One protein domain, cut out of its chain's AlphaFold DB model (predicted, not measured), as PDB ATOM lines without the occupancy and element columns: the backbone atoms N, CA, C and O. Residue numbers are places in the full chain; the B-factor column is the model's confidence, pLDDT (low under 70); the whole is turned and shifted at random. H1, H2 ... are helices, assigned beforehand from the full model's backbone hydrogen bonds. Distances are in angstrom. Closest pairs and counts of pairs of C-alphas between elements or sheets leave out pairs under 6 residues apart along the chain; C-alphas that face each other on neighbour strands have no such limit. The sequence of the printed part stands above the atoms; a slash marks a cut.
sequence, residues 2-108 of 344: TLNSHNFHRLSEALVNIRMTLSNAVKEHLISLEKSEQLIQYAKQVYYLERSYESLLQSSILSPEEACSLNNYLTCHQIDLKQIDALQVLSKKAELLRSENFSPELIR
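AT A GLANCE: This is residues 2 to 108 of the 344 residues of an uncharacterized protein of Desertifilum sp. SIO1I2 (UniProt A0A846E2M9). A compact body of four helices, in which H3 and H4 pack on the helical hairpin of H1 and H2, has a long arm: residues 84 to 108, of which 84 to 99 belong to H5, stick out from it. Residues 4 to 9, near the start, also stand free. The printed part has 107 residues with five named helices, H1 to H5 in order along the chain, and no named strand; the class is all helix. The whole is loose, with a radius of gyration of the C-alphas of 18.3 A, and elongated, spanning 59 by 34 by 23 A.

IN THESE COORDINATES: Residues 2 to 14 hold no named element. H1, residues 15 to 27, begins at C-alpha 15 (115.732, 100.955, 120.237) and is 18.5 A long. H2, residues 33 to 45, is 18.9 A long, and H3, residues 53 to 57, 6.2 A. H4, residues 64 to 77, is 19.6 A long. H5, residues 81 to 99, is 26.9 A long and ends at C-alpha 99 (92.436, 79.696, 135.256).

HOW THE PARTS SIT: H1 is the hub. It touches H2 at a shallow tilt of 13 degrees, opposite ways; their closest C-alphas, of Val 26 and Leu 33, are 5.9 A apart. With residues 21 to 25 alone H1 touches H4, at a steep tilt of 69 degrees; the closest C-alphas, of Thr 21 and His 77, are 7.0 A apart. Asn 17 and Leu 81 have the closest C-alphas of H1 and H5, 5.5 A apart. H3 touches H4, C-alphas 57 and 67 being closest at 5.4 A. H2 and H4 are apart. Every O i to N i+4 pair is within hydrogen-bond range in H1, H2, H3 and H5, and 9 of 10 in H4.

THE WHOLE: The printed part has no cut, and no link is long. The farthest C-alphas, of Pro 64 and Ser 103, are 59.6 A apart. pLDDT is under 70 at residues 2 to 10 and 100 to 108.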
ATOM      1  N   THR A   2     122.695  90.356 122.437       44.38
ATOM      2  CA  THR A   2     123.977  89.696 122.216       44.38
ATOM      3  C   THR A   2     124.706  89.809 123.543       44.38
ATOM      4  O   THR A   2     124.809  90.906 124.091       44.38
ATOM      5  N   LEU A   3     125.074  88.668 124.114       47.59
ATOM      6  CA  LEU A   3     125.724  88.573 125.416       47.59
ATOM      7  C   LEU A   3     127.191  88.228 125.179       47.59
ATOM      8  O   LEU A   3     127.491  87.392 124.327       47.59
ATOM      9  N   ASN A   4     128.095  88.853 125.927       50.75
ATOM     10  CA  ASN A   4     129.485  88.410 125.972       50.75
ATOM     11  C   ASN A   4     129.551  87.041 126.682       50.75
ATOM     12  O   ASN A   4     128.988  86.891 127.769       50.75
ATOM     13  N   SER A   5     130.221  86.055 126.076       52.72
ATOM     14  CA  SER A   5     130.234  84.649 126.515       52.72
ATOM     15  C   SER A   5     130.893  84.416 127.873       52.72
ATOM     16  O   SER A   5     130.692  83.360 128.462       52.72
ATOM     17  N   HIS A   6     131.656  85.388 128.373       50.97
ATOM     18  CA  HIS A   6     132.392  85.244 129.626       50.97
ATOM     19  C   HIS A   6     131.676  85.899 130.822       50.97
ATOM     20  O   HIS A   6     131.747  85.360 131.920       50.97
ATOM     21  N   ASN A   7     130.921  86.996 130.621       51.69
ATOM     22  CA  ASN A   7     130.413  87.827 131.734       51.69
ATOM     23  C   ASN A   7     128.925  88.238 131.630       51.69
ATOM     24  O   ASN A   7     128.458  89.030 132.441       51.69
ATOM     25  N   PHE A   8     128.167  87.761 130.633       56.34
ATOM     26  CA  PHE A   8     126.739  88.095 130.439       56.34
ATOM     27  C   PHE A   8     126.399  89.603 130.372       56.34
ATOM     28  O   PHE A   8     125.243  89.992 130.553       56.34
ATOM     29  N   HIS A   9     127.364  90.474 130.059       56.72
ATOM     30  CA  HIS A   9     127.084  91.895 129.850       56.72
ATOM     31  C   HIS A   9     126.257  92.119 128.579       56.72
ATOM     32  O   HIS A   9     126.478  91.476 127.545       56.72
ATOM     33  N   ARG A  10     125.300  93.051 128.660       63.44
ATOM     34  CA  ARG A  10     124.512  93.503 127.509       63.44
ATOM     35  C   ARG A  10     125.423  94.266 126.551       63.44
ATOM     36  O   ARG A  10     125.967  95.294 126.927       63.44
ATOM     37  N   LEU A  11     125.565  93.768 125.321       74.31
ATOM     38  CA  LEU A  11     126.374  94.428 124.287       74.31
ATOM     39  C   LEU A  11     125.625  95.560 123.570       74.31
ATOM     40  O   LEU A  11     126.246  96.476 123.055       74.31
ATOM     41  N   SER A  12     124.290  95.498 123.529       90.06
ATOM     42  CA  SER A  12     123.459  96.489 122.840       90.06
ATOM     43  C   SER A  12     122.145  96.748 123.560       90.06
ATOM     44  O   SER A  12     121.572  95.860 124.201       90.06
ATOM     45  N   GLU A  13     121.646  97.965 123.382       93.12
ATOM     46  CA  GLU A  13     120.379  98.444 123.902       93.12
ATOM     47  C   GLU A  13     119.272  98.345 122.843       93.12
ATOM     48  O   GLU A  13     119.486  98.538 121.636       93.12
ATOM     49  N   ALA A  14     118.052  98.014 123.266       93.69
ATOM     50  CA  ALA A  14     116.918  97.956 122.352       93.69
ATOM     51  C   ALA A  14     116.475  99.377 121.963       93.69
ATOM     52  O   ALA A  14     116.363 100.254 122.813       93.69
ATOM     53  N   LEU A  15     116.146  99.614 120.686       95.38
ATOM     54  CA  LEU A  15     115.732 100.955 120.237       95.38
ATOM     55  C   LEU A  15     114.495 101.473 120.986       95.38
ATOM     56  O   LEU A  15     114.365 102.669 121.210       95.38
ATOM     57  N   VAL A  16     113.587 100.572 121.366       94.94
ATOM     58  CA  VAL A  16     112.397 100.918 122.150       94.94
ATOM     59  C   VAL A  16     112.761 101.444 123.544       94.94
ATOM     60  O   VAL A  16     112.173 102.427 123.986       94.94
ATOM     61  N   ASN A  17     113.782 100.864 124.177       95.31
ATOM     62  CA  ASN A  17     114.295 101.300 125.473       95.31
ATOM     63  C   ASN A  17     114.931 102.690 125.345       95.31
ATOM     64  O   ASN A  17     114.575 103.592 126.092       95.31
ATOM     65  N   ILE A  18     115.766 102.904 124.318       96.38
ATOM     66  CA  ILE A  18     116.361 104.220 124.024       96.38
ATOM     67  C   ILE A  18     115.277 105.289 123.838       96.38
ATOM     68  O   ILE A  18     115.356 106.349 124.448       96.38
ATOM     69  N   ARG A  19     114.242 105.020 123.027       97.50
ATOM     70  CA  ARG A  19     113.146 105.978 122.795       97.50
ATOM     71  C   ARG A  19     112.419 106.344 124.082       97.50
ATOM     72  O   ARG A  19     112.146 107.519 124.302       97.50
ATOM     73  N   MET A  20     112.094 105.347 124.905       97.12
ATOM     74  CA  MET A  20     111.374 105.570 126.156       97.12
ATOM     75  C   MET A  20     112.225 106.378 127.144       97.12
ATOM     76  O   MET A  20     111.756 107.376 127.684       97.12
ATOM     77  N   THR A  21     113.495 106.004 127.308       97.00
ATOM     78  CA  THR A  21     114.432 106.703 128.194       97.00
ATOM     79  C   THR A  21     114.662 108.152 127.750       97.00
ATOM     80  O   THR A  21     114.551 109.063 128.565       97.00
ATOM     81  N   LEU A  22     114.902 108.401 126.456       97.62
ATOM     82  CA  LEU A  22     115.083 109.765 125.937       97.62
ATOM     83  C   LEU A  22     113.796 110.595 126.025       97.62
ATOM     84  O   LEU A  22     113.855 111.777 126.351       97.62
ATOM     85  N   SER A  23     112.624 109.986 125.812       97.19
ATOM     86  CA  SER A  23     111.347 110.678 126.005       97.19
ATOM     87  C   SER A  23     111.166 111.166 127.443       97.19
ATOM     88  O   SER A  23     110.612 112.248 127.636       97.19
ATOM     89  N   ASN A  24     111.625 110.407 128.440       96.88
ATOM     90  CA  ASN A  24     111.587 110.850 129.832       96.88
ATOM     91  C   ASN A  24     112.640 111.923 130.126       96.88
ATOM     92  O   ASN A  24     112.304 112.921 130.755       96.88
ATOM     93  N   ALA A  25     113.847 111.809 129.566       96.75
ATOM     94  CA  ALA A  25     114.861 112.859 129.675       96.75
ATOM     95  C   ALA A  25     114.380 114.212 129.102       96.75
ATOM     96  O   ALA A  25     114.676 115.263 129.668       96.75
ATOM     97  N   VAL A  26     113.590 114.200 128.019       97.62
ATOM     98  CA  VAL A  26     112.942 115.409 127.469       97.62
ATOM     99  C   VAL A  26     111.896 115.978 128.428       97.62
ATOM    100  O   VAL A  26     111.846 117.191 128.624       97.62
ATOM    101  N   LYS A  27     111.058 115.125 129.036       96.69
ATOM    102  CA  LYS A  27     110.052 115.560 130.026       96.69
ATOM    103  C   LYS A  27     110.694 116.197 131.257       96.69
ATOM    104  O   LYS A  27     110.102 117.090 131.847       96.69
ATOM    105  N   GLU A  28     111.891 115.749 131.614       96.44
ATOM    106  CA  GLU A  28     112.691 116.290 132.714       96.44
ATOM    107  C   GLU A  28     113.610 117.445 132.286       96.44
ATOM    108  O   GLU A  28     114.436 117.905 133.067       96.44
ATOM    109  N   HIS A  29     113.454 117.944 131.054       96.25
ATOM    110  CA  HIS A  29     114.189 119.089 130.513       96.25
ATOM    111  C   HIS A  29     115.721 118.921 130.467       96.25
ATOM    112  O   HIS A  29     116.444 119.914 130.418       96.25
ATOM    113  N   LEU A  30     116.231 117.684 130.430       95.69
ATOM    114  CA  LEU A  30     117.673 117.407 130.323       95.69
ATOM    115  C   LEU A  30     118.216 117.620 128.909       95.69
ATOM    116  O   LEU A  30     119.374 117.981 128.726       95.69
ATOM    117  N   ILE A  31     117.375 117.362 127.910       97.38
ATOM    118  CA  ILE A  31     117.651 117.586 126.492       97.38
ATOM    119  C   ILE A  31     116.388 118.121 125.820       97.38
ATOM    120  O   ILE A  31     115.268 117.851 126.262       97.38
ATOM    121  N   SER A  32     116.551 118.865 124.728       97.56
ATOM    122  CA  SER A  32     115.410 119.306 123.927       97.56
ATOM    123  C   SER A  32     114.773 118.137 123.169       97.56
ATOM    124  O   SER A  32     115.414 117.119 122.886       97.56
ATOM    125  N   LEU A  33     113.503 118.306 122.789       97.50
ATOM    126  CA  LEU A  33     112.802 117.353 121.927       97.50
ATOM    127  C   LEU A  33     113.570 117.110 120.618       97.50
ATOM    128  O   LEU A  33     113.772 115.963 120.231       97.50
ATOM    129  N   GLU A  34     114.067 118.180 119.996       98.06
ATOM    130  CA  GLU A  34     114.857 118.117 118.763       98.06
ATOM    131  C   GLU A  34     116.116 117.249 118.931       98.06
ATOM    132  O   GLU A  34     116.378 116.361 118.118       98.06
ATOM    133  N   LYS A  35     116.868 117.432 120.025       97.75
ATOM    134  CA  LYS A  35     118.064 116.621 120.305       97.75
ATOM    135  C   LYS A  35     117.720 115.159 120.555       97.75
ATOM    136  O   LYS A  35     118.414 114.272 120.063       97.75
ATOM    137  N   SER A  36     116.628 114.888 121.268       98.19
ATOM    138  CA  SER A  36     116.127 113.521 121.441       98.19
ATOM    139  C   SER A  36     115.800 112.863 120.095       98.19
ATOM    140  O   SER A  36     116.175 111.714 119.861       98.19
ATOM    141  N   GLU A  37     115.143 113.575 119.180       98.00
ATOM    142  CA  GLU A  37     114.834 113.063 117.839       98.00
ATOM    143  C   GLU A  37     116.098 112.783 117.017       98.00
ATOM    144  O   GLU A  37     116.210 111.713 116.407       98.00
ATOM    145  N   GLN A  38     117.080 113.689 117.059       98.25
ATOM    146  CA  GLN A  38     118.383 113.509 116.410       98.25
ATOM    147  C   GLN A  38     119.125 112.282 116.964       98.25
ATOM    148  O   GLN A  38     119.606 111.451 116.191       98.25
ATOM    149  N   LEU A  39     119.149 112.100 118.287       98.25
ATOM    150  CA  LEU A  39     119.747 110.932 118.943       98.25
ATOM    151  C   LEU A  39     119.044 109.620 118.570       98.25
ATOM    152  O   LEU A  39     119.700 108.607 118.320       98.25
ATOM    153  N   ILE A  40     117.709 109.616 118.493       97.94
ATOM    154  CA  ILE A  40     116.940 108.446 118.042       97.94
ATOM    155  C   ILE A  40     117.280 108.115 116.587       97.94
ATOM    156  O   ILE A  40     117.373 106.936 116.231       97.94
ATOM    157  N   GLN A  41     117.443 109.129 115.737       98.00
ATOM    158  CA  GLN A  41     117.801 108.936 114.337       98.00
ATOM    159  C   GLN A  41     119.223 108.387 114.189       98.00
ATOM    160  O   GLN A  41     119.414 107.415 113.460       98.00
ATOM    161  N   TYR A  42     120.179 108.921 114.949       97.88
ATOM    162  CA  TYR A  42     121.528 108.369 115.062       97.88
ATOM    163  C   TYR A  42     121.490 106.896 115.499       97.88
ATOM    164  O   TYR A  42     122.012 106.021 114.810       97.88
ATOM    165  N   ALA A  43     120.747 106.571 116.560       96.94
ATOM    166  CA  ALA A  43     120.617 105.203 117.062       96.94
ATOM    167  C   ALA A  43     119.972 104.216 116.062       96.94
ATOM    168  O   ALA A  43     120.149 103.005 116.195       96.94
ATOM    169  N   LYS A  44     119.202 104.691 115.070       96.19
ATOM    170  CA  LYS A  44     118.692 103.848 113.969       96.19
ATOM    171  C   LYS A  44     119.763 103.532 112.921       96.19
ATOM    172  O   LYS A  44     119.630 102.519 112.242       96.19
ATOM    173  N   GLN A  45     120.756 104.404 112.763       96.69
ATOM    174  CA  GLN A  45     121.839 104.266 111.788       96.69
ATOM    175  C   GLN A  45     123.005 103.433 112.331       96.69
ATOM    176  O   GLN A  45     123.685 102.765 111.557       96.69
ATOM    177  N   VAL A  46     123.210 103.432 113.652       93.44
ATOM    178  CA  VAL A  46     124.216 102.589 114.315       93.44
ATOM    179  C   VAL A  46     123.873 101.108 114.136       93.44
ATOM    180  O   VAL A  46     122.731 100.681 114.355       93.44
ATOM    181  N   TYR A  47     124.874 100.308 113.756       92.56
ATOM    182  CA  TYR A  47     124.728  98.862 113.643       92.56
ATOM    183  C   TYR A  47     124.243  98.274 114.974       92.56
ATOM    184  O   TYR A  47     124.726  98.625 116.047       92.56
ATOM    185  N   TYR A  48     123.255  97.377 114.931       88.44
ATOM    186  CA  TYR A  48     122.483  97.022 116.127       88.44
ATOM    187  C   TYR A  48     123.314  96.428 117.277       88.44
ATOM    188  O   TYR A  48     122.853  96.491 118.414       88.44
ATOM    189  N   LEU A  49     124.488  95.843 117.000       87.88
ATOM    190  CA  LEU A  49     125.400  95.307 118.020       87.88
ATOM    191  C   LEU A  49     126.159  96.388 118.792       87.88
ATOM    192  O   LEU A  49     126.574  96.120 119.910       87.88
ATOM    193  N   GLU A  50     126.308  97.572 118.211       89.25
ATOM    194  CA  GLU A  50     127.086  98.688 118.763       89.25
ATOM    195  C   GLU A  50     126.191  99.761 119.388       89.25
ATOM    196  O   GLU A  50     126.660 100.698 120.024       89.25
ATOM    197  N   ARG A  51     124.872  99.629 119.224       94.75
ATOM    198  CA  ARG A  51     123.905 100.595 119.734       94.75
ATOM    199  C   ARG A  51     123.839 100.526 121.259       94.75
ATOM    200  O   ARG A  51     123.176  99.646 121.805       94.75
ATOM    201  N   SER A  52     124.457 101.484 121.934       94.69
ATOM    202  CA  SER A  52     124.496 101.614 123.396       94.69
ATOM    203  C   SER A  52     124.277 103.067 123.824       94.69
ATOM    204  O   SER A  52     124.490 103.981 123.029       94.69
ATOM    205  N   TYR A  53     123.894 103.321 125.077       95.31
ATOM    206  CA  TYR A  53     123.820 104.702 125.574       95.31
ATOM    207  C   TYR A  53     125.174 105.422 125.513       95.31
ATOM    208  O   TYR A  53     125.211 106.607 125.206       95.31
ATOM    209  N   GLU A  54     126.280 104.703 125.711       94.25
ATOM    210  CA  GLU A  54     127.633 105.244 125.555       94.25
ATOM    211  C   GLU A  54     127.872 105.776 124.134       94.25
ATOM    212  O   GLU A  54     128.338 106.902 123.975       94.25
ATOM    213  N   SER A  55     127.450 105.035 123.102       94.44
ATOM    214  CA  SER A  55     127.543 105.508 121.712       94.44
ATOM    215  C   SER A  55     126.721 106.781 121.466       94.44
ATOM    216  O   SER A  55     127.155 107.668 120.737       94.44
ATOM    217  N   LEU A  56     125.552 106.917 122.112       95.81
ATOM    218  CA  LEU A  56     124.744 108.138 122.028       95.81
ATOM    219  C   LEU A  56     125.440 109.323 122.712       95.81
ATOM    220  O   LEU A  56     125.434 110.425 122.169       95.81
ATOM    221  N   LEU A  57     126.049 109.095 123.878       96.62
ATOM    222  CA  LEU A  57     126.760 110.121 124.647       96.62
ATOM    223  C   LEU A  57     128.029 110.621 123.943       96.62
ATOM    224  O   LEU A  57     128.404 111.774 124.123       96.62
ATOM    225  N   GLN A  58     128.665 109.777 123.129       95.62
ATOM    226  CA  GLN A  58     129.833 110.133 122.314       95.62
ATOM    227  C   GLN A  58     129.467 110.803 120.976       95.62
ATOM    228  O   GLN A  58     130.357 111.219 120.232       95.62
ATOM    229  N   SER A  59     128.178 110.902 120.639       95.00
ATOM    230  CA  SER A  59     127.741 111.549 119.400       95.00
ATOM    231  C   SER A  59     127.947 113.067 119.447       95.00
ATOM    232  O   SER A  59     127.845 113.697 120.496       95.00
ATOM    233  N   SER A  60     128.158 113.689 118.285       96.31
ATOM    234  CA  SER A  60     128.305 115.149 118.156       96.31
ATOM    235  C   SER A  60     126.998 115.938 118.341       96.31
ATOM    236  O   SER A  60     126.986 117.154 118.174       96.31
ATOM    237  N   ILE A  61     125.892 115.253 118.646       97.56
ATOM    238  CA  ILE A  61     124.551 115.838 118.797       97.56
ATOM    239  C   ILE A  61     124.417 116.575 120.137       97.56
ATOM    240  O   ILE A  61     123.682 117.560 120.242       97.56
ATOM    241  N   LEU A  62     125.116 116.097 121.167       96.44
ATOM    242  CA  LEU A  62     125.072 116.653 122.516       96.44
ATOM    243  C   LEU A  62     126.261 117.579 122.764       96.44
ATOM    244  O   LEU A  62     127.387 117.296 122.357       96.44
ATOM    245  N   SER A  63     126.020 118.672 123.486       96.44
ATOM    246  CA  SER A  63     127.110 119.443 124.086       96.44
ATOM    247  C   SER A  63     127.754 118.656 125.240       96.44
ATOM    248  O   SER A  63     127.112 117.766 125.807       96.44
ATOM    249  N   PRO A  64     128.994 118.984 125.651       95.62
ATOM    250  CA  PRO A  64     129.648 118.308 126.774       95.62
ATOM    251  C   PRO A  64     128.837 118.346 128.081       95.62
ATOM    252  O   PRO A  64     128.807 117.367 128.825       95.62
ATOM    253  N   GLU A  65     128.141 119.455 128.346       95.94
ATOM    254  CA  GLU A  65     127.308 119.631 129.543       95.94
ATOM    255  C   GLU A  65     126.053 118.750 129.507       95.94
ATOM    256  O   GLU A  65     125.708 118.108 130.502       95.94
ATOM    257  N   GLU A  66     125.397 118.657 128.349       95.38
ATOM    258  CA  GLU A  66     124.234 117.786 128.160       95.38
ATOM    259  C   GLU A  66     124.622 116.313 128.186       95.38
ATOM    260  O   GLU A  66     123.913 115.513 128.786       95.38
ATOM    261  N   ALA A  67     125.754 115.944 127.579       96.44
ATOM    262  CA  ALA A  67     126.269 114.583 127.640       96.44
ATOM    263  C   ALA A  67     126.559 114.181 129.093       96.44
ATOM    264  O   ALA A  67     126.156 113.104 129.524       96.44
ATOM    265  N   CYS A  68     127.175 115.065 129.883       95.88
ATOM    266  CA  CYS A  68     127.395 114.835 131.310       95.88
ATOM    267  C   CYS A  68     126.069 114.680 132.079       95.88
ATOM    268  O   CYS A  68     125.881 113.709 132.817       95.88
ATOM    269  N   SER A  69     125.117 115.590 131.857       94.56
ATOM    270  CA  SER A  69     123.805 115.578 132.522       94.56
ATOM    271  C   SER A  69     122.992 114.330 132.174       94.56
ATOM    272  O   SER A  69     122.447 113.664 133.056       94.56
ATOM    273  N   LEU A  70     122.962 113.961 130.892       96.00
ATOM    274  CA  LEU A  70     122.273 112.774 130.407       96.00
ATOM    275  C   LEU A  70     122.956 111.495 130.898       96.00
ATOM    276  O   LEU A  70     122.265 110.558 131.284       96.00
ATOM    277  N   ASN A  71     124.290 111.450 130.944       96.69
ATOM    278  CA  ASN A  71     125.016 110.312 131.503       96.69
ATOM    279  C   ASN A  71     124.639 110.082 132.971       96.69
ATOM    280  O   ASN A  71     124.291 108.965 133.345       96.69
ATOM    281  N   ASN A  72     124.614 111.147 133.778       94.69
ATOM    282  CA  ASN A  72     124.180 111.062 135.173       94.69
ATOM    283  C   ASN A  72     122.740 110.543 135.274       94.69
ATOM    284  O   ASN A  72     122.470 109.629 136.051       94.69
ATOM    285  N   TYR A  73     121.829 111.046 134.439       95.75
ATOM    286  CA  TYR A  73     120.441 110.585 134.410       95.75
ATOM    287  C   TYR A  73     120.317 109.090 134.090       95.75
ATOM    288  O   TYR A  73     119.611 108.346 134.779       95.75
ATOM    289  N   LEU A  74     121.059 108.634 133.080       94.38
ATOM    290  CA  LEU A  74     121.062 107.255 132.607       94.38
ATOM    291  C   LEU A  74     121.573 106.260 133.654       94.38
ATOM    292  O   LEU A  74     121.251 105.080 133.550       94.38
ATOM    293  N   THR A  75     122.325 106.683 134.670       91.56
ATOM    294  CA  THR A  75     122.749 105.757 135.736       91.56
ATOM    295  C   THR A  75     121.577 105.244 136.581       91.56
ATOM    296  O   THR A  75     121.650 104.133 137.104       91.56
ATOM    297  N   CYS A  76     120.479 106.005 136.675       90.62
ATOM    298  CA  CYS A  76     119.333 105.669 137.530       90.62
ATOM    299  C   CYS A  76     118.001 105.509 136.780       90.62
ATOM    300  O   CYS A  76     117.085 104.896 137.319       90.62
ATOM    301  N   HIS A  77     117.878 106.027 135.554       91.38
ATOM    302  CA  HIS A  77     116.581 106.169 134.873       91.38
ATOM    303  C   HIS A  77     116.479 105.405 133.544       91.38
ATOM    304  O   HIS A  77     115.619 105.697 132.713       91.38
ATOM    305  N   GLN A  78     117.343 104.411 133.315       91.94
ATOM    306  CA  GLN A  78     117.217 103.527 132.153       91.94
ATOM    307  C   GLN A  78     115.953 102.671 132.244       91.94
ATOM    308  O   GLN A  78     115.731 101.968 133.230       91.94
ATOM    309  N   ILE A  79     115.152 102.680 131.178       91.44
ATOM    310  CA  ILE A  79     113.916 101.900 131.107       91.44
ATOM    311  C   ILE A  79     114.099 100.712 130.171       91.44
ATOM    312  O   ILE A  79     114.329 100.880 128.974       91.44
ATOM    313  N   ASP A  80     113.916  99.502 130.702       91.75
ATOM    314  CA  ASP A  80     113.853  98.279 129.901       91.75
ATOM    315  C   ASP A  80     112.406  97.916 129.552       91.75
ATOM    316  O   ASP A  80     111.836  96.945 130.057       91.75
ATOM    317  N   LEU A  81     111.790  98.721 128.684       91.06
ATOM    318  CA  LEU A  81     110.400  98.523 128.267       91.06
ATOM    319  C   LEU A  81     110.195  97.139 127.647       91.06
ATOM    320  O   LEU A  81     109.200  96.476 127.912       91.06
ATOM    321  N   LYS A  82     111.177  96.661 126.880       86.12
ATOM    322  CA  LYS A  82     111.118  95.331 126.276       86.12
ATOM    323  C   LYS A  82     111.063  94.215 127.325       86.12
ATOM    324  O   LYS A  82     110.346  93.233 127.128       86.12
ATOM    325  N   GLN A  83     111.819  94.338 128.416       89.12
ATOM    326  CA  GLN A  83     111.736  93.394 129.529       89.12
ATOM    327  C   GLN A  83     110.389  93.496 130.245       89.12
ATOM    328  O   GLN A  83     109.796  92.460 130.540       89.12
ATOM    329  N   ILE A  84     109.894  94.711 130.490       90.62
ATOM    330  CA  ILE A  84     108.588  94.939 131.119       90.62
ATOM    331  C   ILE A  84     107.475  94.271 130.297       90.62
ATOM    332  O   ILE A  84     106.714  93.477 130.849       90.62
ATOM    333  N   ASP A  85     107.433  94.497 128.982       88.62
ATOM    334  CA  ASP A  85     106.453  93.876 128.081       88.62
ATOM    335  C   ASP A  85     106.558  92.344 128.102       88.62
ATOM    336  O   ASP A  85     105.553  91.638 128.199       88.62
ATOM    337  N   ALA A  86     107.782  91.804 128.063       87.44
ATOM    338  CA  ALA A  86     108.000  90.363 128.132       87.44
ATOM    339  C   ALA A  86     107.486  89.769 129.454       87.44
ATOM    340  O   ALA A  86     106.828  88.726 129.449       87.44
ATOM    341  N   LEU A  87     107.740  90.441 130.581       91.50
ATOM    342  CA  LEU A  87     107.244  90.031 131.894       91.50
ATOM    343  C   LEU A  87     105.716  90.097 131.970       91.50
ATOM    344  O   LEU A  87     105.106  89.184 132.528       91.50
ATOM    345  N   GLN A  88     105.087  91.113 131.379       91.19
ATOM    346  CA  GLN A  88     103.627  91.217 131.320       91.19
ATOM    347  C   GLN A  88     103.011  90.081 130.497       91.19
ATOM    348  O   GLN A  88     102.062  89.444 130.954       91.19
ATOM    349  N   VAL A  89     103.580  89.756 129.331       89.12
ATOM    350  CA  VAL A  89     103.123  88.628 128.501       89.12
ATOM    351  C   VAL A  89     103.249  87.302 129.252       89.12
ATOM    352  O   VAL A  89     102.311  86.503 129.264       89.12
ATOM    353  N   LEU A  90     104.391  87.062 129.904       87.94
ATOM    354  CA  LEU A  90     104.618  85.848 130.692       87.94
ATOM    355  C   LEU A  90     103.653  85.753 131.876       87.94
ATOM    356  O   LEU A  90     103.081  84.688 132.107       87.94
ATOM    357  N   SER A  91     103.424  86.862 132.578       89.19
ATOM    358  CA  SER A  91     102.477  86.930 133.694       89.19
ATOM    359  C   SER A  91     101.056  86.649 133.221       89.19
ATOM    360  O   SER A  91     100.378  85.797 133.795       89.19
ATOM    361  N   LYS A  92     100.637  87.259 132.105       87.75
ATOM    362  CA  LYS A  92      99.308  87.034 131.536       87.75
ATOM    363  C   LYS A  92      99.109  85.589 131.099       87.75
ATOM    364  O   LYS A  92      98.059  85.001 131.340       87.75
ATOM    365  N   LYS A  93     100.138  84.985 130.504       80.56
ATOM    366  CA  LYS A  93     100.118  83.567 130.140       80.56
ATOM    367  C   LYS A  93     100.028  82.671 131.377       80.56
ATOM    368  O   LYS A  93      99.277  81.706 131.363       80.56
ATOM    369  N   ALA A  94     100.758  82.989 132.443       82.31
ATOM    370  CA  ALA A  94     100.699  82.245 133.697       82.31
ATOM    371  C   ALA A  94      99.335  82.370 134.398       82.31
ATOM    372  O   ALA A  94      98.888  81.420 135.032       82.31
ATOM    373  N   GLU A  95      98.659  83.517 134.302       85.56
ATOM    374  CA  GLU A  95      97.269  83.675 134.753       85.56
ATOM    375  C   GLU A  95      96.317  82.772 133.966       85.56
ATOM    376  O   GLU A  95      95.593  81.995 134.578       85.56
ATOM    377  N   LEU A  96      96.381  82.813 132.630       80.25
ATOM    378  CA  LEU A  96      95.540  81.981 131.759       80.25
ATOM    379  C   LEU A  96      95.740  80.482 132.025       80.25
ATOM    380  O   LEU A  96      94.774  79.727 132.112       80.25
ATOM    381  N   LEU A  97      96.991  80.057 132.225       75.38
ATOM    382  CA  LEU A  97      97.327  78.671 132.569       75.38
ATOM    383  C   LEU A  97      96.833  78.247 133.958       75.38
ATOM    384  O   LEU A  97      96.677  77.056 134.194       75.38
ATOM    385  N   ARG A  98      96.624  79.189 134.887       78.31
ATOM    386  CA  ARG A  98      96.080  78.906 136.225       78.31
ATOM    387  C   ARG A  98      94.554  78.901 136.252       78.31
ATOM    388  O   ARG A  98      93.983  78.229 137.103       78.31
ATOM    389  N   SER A  99      93.901  79.644 135.357       73.69
ATOM    390  CA  SER A  99      92.436  79.696 135.256       73.69
ATOM    391  C   SER A  99      91.829  78.537 134.465       73.69
ATOM    392  O   SER A  99      90.648  78.247 134.628       73.69
ATOM    393  N   GLU A 100      92.611  77.862 133.623       55.44
ATOM    394  CA  GLU A 100      92.169  76.697 132.856       55.44
ATOM    395  C   GLU A 100      92.845  75.426 133.401       55.44
ATOM    396  O   GLU A 100      94.065  75.388 133.550       55.44
ATOM    397  N   ASN A 101      92.067  74.372 133.691       51.69
ATOM    398  CA  ASN A 101      92.571  73.030 134.028       51.69
ATOM    399  C   ASN A 101      93.265  72.407 132.798       51.69
ATOM    400  O   ASN A 101      92.728  71.513 132.142       51.69
ATOM    401  N   PHE A 102      94.444  72.912 132.440       47.81
ATOM    402  CA  PHE A 102      95.203  72.447 131.286       47.81
ATOM    403  C   PHE A 102      95.909  71.127 131.583       47.81
ATOM    404  O   PHE A 102      96.744  71.030 132.482       47.81
ATOM    405  N   SER A 103      95.637  70.123 130.750       47.09
ATOM    406  CA  SER A 103      96.490  68.941 130.654       47.09
ATOM    407  C   SER A 103      97.805  69.322 129.935       47.09
ATOM    408  O   SER A 103      97.738  69.984 128.893       47.09
ATOM    409  N   PRO A 104      99.002  68.941 130.432       46.12
ATOM    410  CA  PRO A 104     100.296  69.464 129.959       46.12
ATOM    411  C   PRO A 104     100.692  69.113 128.513       46.12
ATOM    412  O   PRO A 104     101.729  69.571 128.035       46.12
ATOM    413  N   GLU A 105      99.906  68.310 127.792       46.34
ATOM    414  CA  GLU A 105     100.268  67.806 126.459       46.34
ATOM    415  C   GLU A 105     100.238  68.863 125.332       46.34
ATOM    416  O   GLU A 105     100.742  68.591 124.242       46.34
ATOM    417  N   LEU A 106      99.708  70.078 125.547       42.62
ATOM    418  CA  LEU A 106      99.404  71.004 124.439       42.62
ATOM    419  C   LEU A 106     100.405  72.139 124.145       42.62
ATOM    420  O   LEU A 106     100.146  72.940 123.246       42.62
ATOM    421  N   ILE A 107     101.558  72.245 124.818       41.47
ATOM    422  CA  ILE A 107     102.473  73.396 124.622       41.47
ATOM    423  C   ILE A 107     103.728  73.020 123.822       41.47
ATOM    424  O   ILE A 107     104.866  73.261 124.215       41.47
ATOM    425  N   ARG A 108     103.523  72.495 122.617       41.78
ATOM    426  CA  ARG A 108     104.369  72.878 121.481       41.78
ATOM    427  C   ARG A 108     103.436  73.534 120.485       41.78
ATOM    428  O   ARG A 108     102.706  72.839 119.788       41.78
TER     429      ARG A 108